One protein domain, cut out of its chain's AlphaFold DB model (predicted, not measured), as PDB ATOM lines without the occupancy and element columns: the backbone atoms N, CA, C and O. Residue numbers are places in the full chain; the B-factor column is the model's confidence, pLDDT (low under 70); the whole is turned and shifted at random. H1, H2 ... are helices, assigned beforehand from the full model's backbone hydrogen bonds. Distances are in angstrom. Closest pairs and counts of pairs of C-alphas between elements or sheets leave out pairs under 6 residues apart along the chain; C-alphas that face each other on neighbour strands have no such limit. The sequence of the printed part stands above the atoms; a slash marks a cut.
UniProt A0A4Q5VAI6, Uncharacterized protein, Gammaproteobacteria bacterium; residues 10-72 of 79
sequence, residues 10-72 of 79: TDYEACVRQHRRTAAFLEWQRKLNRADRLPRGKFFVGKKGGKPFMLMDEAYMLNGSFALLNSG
ATOM      1  N   THR A  10      82.727 122.358  55.043       59.22
ATOM      2  CA  THR A  10      84.003 121.643  55.212       59.22
ATOM      3  C   THR A  10      85.141 122.529  55.718       59.22
ATOM      4  O   THR A  10      86.030 122.044  56.418       59.22
ATOM      5  N   ASP A  11      85.100 123.830  55.423       61.62
ATOM      6  CA  ASP A  11      86.193 124.757  55.744       61.62
ATOM      7  C   ASP A  11      86.241 125.087  57.243       61.62
ATOM      8  O   ASP A  11      87.320 125.177  57.835       61.62
ATOM      9  N   TYR A  12      85.073 125.182  57.889       65.50
ATOM     10  CA  TYR A  12      84.974 125.382  59.335       65.50
ATOM     11  C   TYR A  12      85.548 124.193  60.112       65.50
ATOM     12  O   TYR A  12      86.380 124.373  61.000       65.50
ATOM     13  N   GLU A  13      85.163 122.966  59.760       70.00
ATOM     14  CA  GLU A  13      85.661 121.768  60.443       70.00
ATOM     15  C   GLU A  13      87.165 121.561  60.223       70.00
ATOM     16  O   GLU A  13      87.887 121.197  61.158       70.00
ATOM     17  N   ALA A  14      87.669 121.868  59.023       66.06
ATOM     18  CA  ALA A  14      89.099 121.871  58.731       66.06
ATOM     19  C   ALA A  14      89.851 122.912  59.580       66.06
ATOM     20  O   ALA A  14      90.863 122.581  60.205       66.06
ATOM     21  N   CYS A  15      89.320 124.135  59.681       66.38
ATOM     22  CA  CYS A  15      89.868 125.201  60.519       66.38
ATOM     23  C   CYS A  15      89.894 124.809  62.003       66.38
ATOM     24  O   CYS A  15      90.921 124.975  62.666       66.38
ATOM     25  N   VAL A  16      88.806 124.230  62.524       66.88
ATOM     26  CA  VAL A  16      88.707 123.753  63.912       66.88
ATOM     27  C   VAL A  16      89.705 122.625  64.174       66.88
ATOM     28  O   VAL A  16      90.393 122.630  65.196       66.88
ATOM     29  N   ARG A  17      89.841 121.667  63.251       64.38
ATOM     30  CA  ARG A  17      90.795 120.556  63.370       64.38
ATOM     31  C   ARG A  17      92.244 121.044  63.352       64.38
ATOM     32  O   ARG A  17      93.062 120.559  64.135       64.38
ATOM     33  N   GLN A  18      92.556 122.019  62.501       61.88
ATOM     34  CA  GLN A  18      93.863 122.664  62.467       61.88
ATOM     35  C   GLN A  18      94.125 123.444  63.762       61.88
ATOM     36  O   GLN A  18      95.163 123.237  64.384       61.88
ATOM     37  N   HIS A  19      93.152 124.232  64.232       60.72
ATOM     38  CA  HIS A  19      93.228 124.957  65.503       60.72
ATOM     39  C   HIS A  19      93.489 124.031  66.691       60.72
ATOM     40  O   HIS A  19      94.338 124.351  67.521       60.72
ATOM     41  N   ARG A  20      92.817 122.872  66.751       64.19
ATOM     42  CA  ARG A  20      93.016 121.859  67.800       64.19
ATOM     43  C   ARG A  20      94.439 121.300  67.807       64.19
ATOM     44  O   ARG A  20      95.023 121.169  68.876       64.19
ATOM     45  N   ARG A  21      95.029 121.025  66.637       69.25
ATOM     46  CA  ARG A  21      96.434 120.575  66.531       69.25
ATOM     47  C   ARG A  21      97.427 121.620  67.040       69.25
ATOM     48  O   ARG A  21      98.452 121.264  67.607       69.25
ATOM     49  N   THR A  22      97.107 122.899  66.878       74.94
ATOM     50  CA  THR A  22      97.899 124.022  67.397       74.94
ATOM     51  C   THR A  22      97.421 124.537  68.757       74.94
ATOM     52  O   THR A  22      97.873 125.596  69.179       74.94
ATOM     53  N   ALA A  23      96.536 123.834  69.472       76.38
ATOM     54  CA  ALA A  23      95.911 124.366  70.688       76.38
ATOM     55  C   ALA A  23      96.933 124.688  71.788       76.38
ATOM     56  O   ALA A  23      96.946 125.811  72.287       76.38
ATOM     57  N   ALA A  24      97.840 123.754  72.093       78.94
ATOM     58  CA  ALA A  24      98.906 123.968  73.076       78.94
ATOM     59  C   ALA A  24      99.847 125.114  72.666       78.94
ATOM     60  O   ALA A  24     100.236 125.947  73.482       78.94
ATOM     61  N   PHE A  25     100.158 125.203  71.369       79.88
ATOM     62  CA  PHE A  25     100.969 126.283  70.814       79.88
ATOM     63  C   PHE A  25     100.284 127.653  70.954       79.88
ATOM     64  O   PHE A  25     100.913 128.623  71.370       79.88
ATOM     65  N   LEU A  26      98.988 127.738  70.647       78.81
ATOM     66  CA  LEU A  26      98.204 128.964  70.788       78.81
ATOM     67  C   LEU A  26      98.050 129.364  72.255       78.81
ATOM     68  O   LEU A  26      98.086 130.550  72.567       78.81
ATOM     69  N   GLU A  27      97.880 128.400  73.157       82.50
ATOM     70  CA  GLU A  27      97.830 128.651  74.595       82.50
ATOM     71  C   GLU A  27      99.156 129.225  75.104       82.50
ATOM     72  O   GLU A  27      99.155 130.257  75.773       82.50
ATOM     73  N   TRP A  28     100.284 128.615  74.729       85.25
ATOM     74  CA  TRP A  28     101.616 129.139  75.027       85.25
ATOM     75  C   TRP A  28     101.797 130.553  74.468       85.25
ATOM     76  O   TRP A  28     102.125 131.469  75.218       85.25
ATOM     77  N   GLN A  29     101.489 130.770  73.185       82.31
ATOM     78  CA  GLN A  29     101.609 132.084  72.553       82.31
ATOM     79  C   GLN A  29     100.747 133.142  73.260       82.31
ATOM     80  O   GLN A  29     101.172 134.288  73.379       82.31
ATOM     81  N   ARG A  30      99.556 132.777  73.756       82.62
ATOM     82  CA  ARG A  30      98.659 133.680  74.499       82.62
ATOM     83  C   ARG A  30      99.182 134.064  75.883       82.62
ATOM     84  O   ARG A  30      98.767 135.112  76.370       82.62
ATOM     85  N   LYS A  31     100.044 133.246  76.495       85.44
ATOM     86  CA  LYS A  31     100.683 133.524  77.794       85.44
ATOM     87  C   LYS A  31     101.861 134.502  77.684       85.44
ATOM     88  O   LYS A  31     102.243 135.071  78.697       85.44
ATOM     89  N   LEU A  32     102.422 134.708  76.487       84.44
ATOM     90  CA  LEU A  32     103.499 135.683  76.268       84.44
ATOM     91  C   LEU A  32     102.989 137.123  76.400       84.44
ATOM     92  O   LEU A  32     101.860 137.437  76.004       84.44
ATOM     93  N   ASN A  33     103.857 138.026  76.857       82.31
ATOM     94  CA  ASN A  33     103.566 139.450  76.783       82.31
ATOM     95  C   ASN A  33     103.623 139.915  75.325       82.31
ATOM     96  O   ASN A  33     104.400 139.419  74.510       82.31
ATOM     97  N   ARG A  34     102.821 140.927  74.977       81.62
ATOM     98  CA  ARG A  34     102.811 141.488  73.610       81.62
ATOM     99  C   ARG A  34     104.153 142.094  73.194       81.62
ATOM    100  O   ARG A  34     104.423 142.183  71.999       81.62
ATOM    101  N   ALA A  35     104.945 142.532  74.171       81.19
ATOM    102  CA  ALA A  35     106.274 143.101  73.972       81.19
ATOM    103  C   ALA A  35     107.379 142.035  73.852       81.19
ATOM    104  O   ALA A  35     108.487 142.364  73.428       81.19
ATOM    105  N   ASP A  36     107.088 140.772  74.187       83.12
ATOM    106  CA  ASP A  36     108.079 139.704  74.110       83.12
ATOM    107  C   ASP A  36     108.405 139.383  72.651       83.12
ATOM    108  O   ASP A  36     107.535 139.307  71.776       83.12
ATOM    109  N   ARG A  37     109.695 139.184  72.375       80.75
ATOM    110  CA  ARG A  37     110.170 138.827  71.039       80.75
ATOM    111  C   ARG A  37     109.871 137.358  70.760       80.75
ATOM    112  O   ARG A  37     110.292 136.482  71.508       80.75
ATOM    113  N   LEU A  38     109.200 137.089  69.643       84.81
ATOM    114  CA  LEU A  38     108.989 135.723  69.172       84.81
ATOM    115  C   LEU A  38     110.263 135.194  68.497       84.81
ATOM    116  O   LEU A  38     111.056 135.987  67.974       84.81
ATOM    117  N   PRO A  39     110.468 133.862  68.470       85.94
ATOM    118  CA  PRO A  39     111.576 133.262  67.739       85.94
ATOM    119  C   PRO A  39     111.583 133.712  66.274       85.94
ATOM    120  O   PRO A  39     110.539 133.767  65.633       85.94
ATOM    121  N   ARG A  40     112.759 134.003  65.708       75.88
ATOM    122  CA  ARG A  40     112.916 134.535  64.337       75.88
ATOM    123  C   ARG A  40     112.761 133.476  63.229       75.88
ATOM    124  O   ARG A  40     113.519 133.454  62.267       75.88
ATOM    125  N   GLY A  41     111.790 132.578  63.364       83.56
ATOM    126  CA  GLY A  41     111.478 131.560  62.356       83.56
ATOM    127  C   GLY A  41     110.444 132.040  61.336       83.56
ATOM    128  O   GLY A  41     109.626 132.902  61.650       83.56
ATOM    129  N   LYS A  42     110.406 131.416  60.145       81.25
ATOM    130  CA  LYS A  42     109.399 131.688  59.090       81.25
ATOM    131  C   LYS A  42     107.958 131.689  59.619       81.25
ATOM    132  O   LYS A  42     107.131 132.461  59.156       81.25
ATOM    133  N   PHE A  43     107.670 130.858  60.621       74.94
ATOM    134  CA  PHE A  43     106.346 130.763  61.234       74.94
ATOM    135  C   PHE A  43     105.926 132.019  62.020       74.94
ATOM    136  O   PHE A  43     104.730 132.267  62.177       74.94
ATOM    137  N   PHE A  44     106.885 132.792  62.528       78.94
ATOM    138  CA  PHE A  44     106.670 133.904  63.457       78.94
ATOM    139  C   PHE A  44     106.886 135.282  62.827       78.94
ATOM    140  O   PHE A  44     106.642 136.295  63.481       78.94
ATOM    141  N   VAL A  45     107.324 135.338  61.567       81.88
ATOM    142  CA  VAL A  45     107.519 136.598  60.840       81.88
ATOM    143  C   VAL A  45     106.209 137.394  60.840       81.88
ATOM    144  O   VAL A  45     105.170 136.897  60.414       81.88
ATOM    145  N   GLY A  46     106.251 138.617  61.378       78.50
ATOM    146  CA  GLY A  46     105.101 139.526  61.455       78.50
ATOM    147  C   GLY A  46     104.054 139.193  62.528       78.50
ATOM    148  O   GLY A  46     103.116 139.969  62.716       78.50
ATOM    149  N   LYS A  47     104.195 138.083  63.264       81.69
ATOM    150  CA  LYS A  47     103.266 137.728  64.346       81.69
ATOM    151  C   LYS A  47     103.656 138.431  65.643       81.69
ATOM    152  O   LYS A  47     104.826 138.481  66.010       81.69
ATOM    153  N   LYS A  48     102.651 138.936  66.362       81.94
ATOM    154  CA  LYS A  48     102.809 139.478  67.718       81.94
ATOM    155  C   LYS A  48     102.503 138.407  68.763       81.94
ATOM    156  O   LYS A  48     101.660 137.531  68.548       81.94
ATOM    157  N   GLY A  49     103.219 138.476  69.880       80.88
ATOM    158  CA  GLY A  49     103.003 137.614  71.036       80.88
ATOM    159  C   GLY A  49     101.742 137.990  71.787       80.88
ATOM    160  O   GLY A  49     101.210 139.091  71.627       80.88
ATOM    161  N   GLY A  50     101.274 137.068  72.616       83.69
ATOM    162  CA  GLY A  50     100.139 137.288  73.490       83.69
ATOM    163  C   GLY A  50      98.788 137.101  72.816       83.69
ATOM    164  O   GLY A  50      98.644 136.593  71.700       83.69
ATOM    165  N   LYS A  51      97.748 137.470  73.563       78.94
ATOM    166  CA  LYS A  51      96.364 137.253  73.151       78.94
ATOM    167  C   LYS A  51      95.990 138.172  71.978       78.94
ATOM    168  O   LYS A  51      96.212 139.391  72.079       78.94
ATOM    169  N   PRO A  52      95.401 137.626  70.892       77.06
ATOM    170  CA  PRO A  52      94.901 138.446  69.797       77.06
ATOM    171  C   PRO A  52      93.881 139.449  70.334       77.06
ATOM    172  O   PRO A  52      93.122 139.144  71.258       77.06
ATOM    173  N   PHE A  53      93.900 140.662  69.783       77.69
ATOM    174  CA  PHE A  53      92.872 141.647  70.084       77.69
ATOM    175  C   PHE A  53      91.549 141.145  69.505       77.69
ATOM    176  O   PHE A  53      91.445 140.900  68.306       77.69
ATOM    177  N   MET A  54      90.584 140.922  70.386       74.75
ATOM    178  CA  MET A  54      89.255 140.448  70.046       74.75
ATOM    179  C   MET A  54      88.328 141.660  70.067       74.75
ATOM    180  O   MET A  54      88.010 142.156  71.145       74.75
ATOM    181  N   LEU A  55      87.962 142.159  68.885       74.25
ATOM    182  CA  LEU A  55      86.939 143.191  68.751       74.25
ATOM    183  C   LEU A  55      85.577 142.502  68.831       74.25
ATOM    184  O   LEU A  55      85.294 141.617  68.026       74.25
ATOM    185  N   MET A  56      84.787 142.868  69.833       76.81
ATOM    186  CA  MET A  56      83.472 142.289  70.080       76.81
ATOM    187  C   MET A  56      82.402 143.301  69.715       76.81
ATOM    188  O   MET A  56      82.509 144.463  70.095       76.81
ATOM    189  N   ASP A  57      81.404 142.837  68.975       81.44
ATOM    190  CA  ASP A  57      80.249 143.625  68.558       81.44
ATOM    191  C   ASP A  57      79.005 143.224  69.374       81.44
ATOM    192  O   ASP A  57      78.996 142.194  70.059       81.44
ATOM    193  N   GLU A  58      77.945 144.019  69.301       81.94
ATOM    194  CA  GLU A  58      76.682 143.863  70.028       81.94
ATOM    195  C   GLU A  58      76.092 142.454  69.857       81.94
ATOM    196  O   GLU A  58      75.703 141.808  70.832       81.94
ATOM    197  N   ALA A  59      76.135 141.908  68.638       74.31
ATOM    198  CA  ALA A  59      75.675 140.549  68.342       74.31
ATOM    199  C   ALA A  59      76.476 139.455  69.079       74.31
ATOM    200  O   ALA A  59      75.924 138.421  69.464       74.31
ATOM    201  N   TYR A  60      77.776 139.669  69.310       70.94
ATOM    202  CA  TYR A  60      78.609 138.726  70.058       70.94
ATOM    203  C   TYR A  60      78.224 138.699  71.542       70.94
ATOM    204  O   TYR A  60      78.214 137.634  72.161       70.94
ATOM    205  N   MET A  61      77.869 139.857  72.105       69.31
ATOM    206  CA  MET A  61      77.415 139.963  73.494       69.31
ATOM    207  C   MET A  61      76.034 139.321  73.681       69.31
ATOM    208  O   MET A  61      75.833 138.567  74.634       69.31
ATOM    209  N   LEU A  62      75.116 139.529  72.733       64.94
ATOM    210  CA  LEU A  62      73.752 138.985  72.777       64.94
ATOM    211  C   LEU A  62      73.704 137.446  72.709       64.94
ATOM    212  O   LEU A  62      72.907 136.821  73.414       64.94
ATOM    213  N   ASN A  63      74.590 136.813  71.934       60.72
ATOM    214  CA  ASN A  63      74.647 135.348  71.830       60.72
ATOM    215  C   ASN A  63      75.059 134.654  73.143       60.72
ATOM    216  O   ASN A  63      74.634 133.526  73.400       60.72
ATOM    217  N   GLY A  64      75.854 135.313  73.993       57.72
ATOM    218  CA  GLY A  64      76.225 134.784  75.311       57.72
ATOM    219  C   GLY A  64      75.054 134.771  76.302       57.72
ATOM    220  O   GLY A  64      74.916 133.836  77.091       57.72
ATOM    221  N   SER A  65      74.176 135.773  76.224       54.91
ATOM    222  CA  SER A  65      73.023 135.936  77.118       54.91
ATOM    223  C   SER A  65      71.865 134.984  76.792       54.91
ATOM    224  O   SER A  65      71.218 134.473  77.703       54.91
ATOM    225  N   PHE A  66      71.627 134.677  75.511       51.72
ATOM    226  CA  PHE A  66      70.576 133.733  75.101       51.72
ATOM    227  C   PHE A  66      70.875 132.279  75.522       51.72
ATOM    228  O   PHE A  66      69.961 131.515  75.840       51.72
ATOM    229  N   ALA A  67      72.155 131.896  75.582       53.12
ATOM    230  CA  ALA A  67      72.571 130.560  76.017       53.12
ATOM    231  C   ALA A  67      72.312 130.304  77.517       53.12
ATOM    232  O   ALA A  67      72.019 129.172  77.897       53.12
ATOM    233  N   LEU A  68      72.373 131.344  78.360       52.38
ATOM    234  CA  LEU A  68      72.094 131.252  79.801       52.38
ATOM    235  C   LEU A  68      70.595 131.246  80.134       52.38
ATOM    236  O   LEU A  68      70.207 130.730  81.177       52.38
ATOM    237  N   LEU A  69      69.746 131.772  79.248       55.25
ATOM    238  CA  LEU A  69      68.290 131.730  79.422       55.25
ATOM    239  C   LEU A  69      67.695 130.352  79.080       55.25
ATOM    240  O   LEU A  69      66.698 129.951  79.674       55.25
ATOM    241  N   ASN A  70      68.328 129.585  78.185       54.31
ATOM    242  CA  ASN A  70      67.836 128.264  77.764       54.31
ATOM    243  C   ASN A  70      68.383 127.076  78.578       54.31
ATOM    244  O   ASN A  70      67.881 125.960  78.446       54.31
ATOM    245  N   SER A  71      69.384 127.277  79.437       56.00
ATOM    246  CA  SER A  71      69.947 126.219  80.290       56.00
ATOM    247  C   SER A  71      69.136 125.950  81.568       56.00
ATOM    248  O   SER A  71      69.378 124.946  82.236       56.00
ATOM    249  N   GLY A  72      68.139 126.789  81.885       52.50
ATOM    250  CA  GLY A  72      67.236 126.625  83.033       52.50
ATOM    251  C   GLY A  72      65.952 125.821  82.768       52.50
ATOM    252  O   GLY A  72      65.233 125.509  83.711       52.50
TER     253      GLY A  72
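This is residues 10 to 72 of the 79 residues of an uncharacterized protein of Gammaproteobacteria bacterium (UniProt A0A4Q5VAI6). This is an open, elongated model without a packed core: two helices, H1 and H2, follow each other round a corner, a long loop swings out from the end of H2 and comes back to it, and an arm then leads away to a third helix, H3, that stands alone at the far end. The loop, with residues 39 to 45 sticking out, and H3 make the two ends of the longest axis, while H1 sticks out to one side. The printed part has 63 residues with three named helices, in the order H1, H2, H3, and no named strand; the class is all helix, with 34 residues in the helices. The whole is only just extended, close to loose, with a radius of gyration of the C-alphas of 16.1 A and spans of 49 by 30 by 19 A.

H1 is residues 10 to 21, 16.8 A from first to last C-alpha, and begins with C-alpha 10 at (84.003, 121.643, 55.212). H2 is residues 23 to 31, 12.5 A long, and ends with C-alpha 31 at (100.683, 133.524, 77.794). Residues 32 to 57 hold no named element; within them lies C-alpha 40 at (112.916, 134.535, 64.337). H3, the longest helix by residues, is residues 58 to 70, 19.5 A long, and ends with C-alpha 70 at (67.836, 128.264, 77.764).

H1 and H2 are joined by a tight link of one residue, Thr 22. They meet only through their link and are near each other, with 5 pairs of C-alphas within 10 A. H2 and H3 are apart, and so are H1 and H3. Residues 10 to 25 stand free, of which 10 to 21 belong to H1 and 23 to 25 to H2. Residues 53 to 72 stand free too, of which 58 to 70 belong to H3. In H1 and H2 every O i to N i+4 pair is within hydrogen-bond range; in H3 it is 5 of 9.

The two C-alphas farthest apart are those of Arg 40 and Gly 72, at 50.0 A, and the first and last printed C-alphas, of Thr 10 and Gly 72, are 32.9 A apart. The printed part has no cut. The link from H2 to H3 is long, with 26 residues. The mean pLDDT of the printed part is 72.7; it is under 70 at residues 10 to 12, 14 to 21 and 61 to 72, and its mean is 62 over H3.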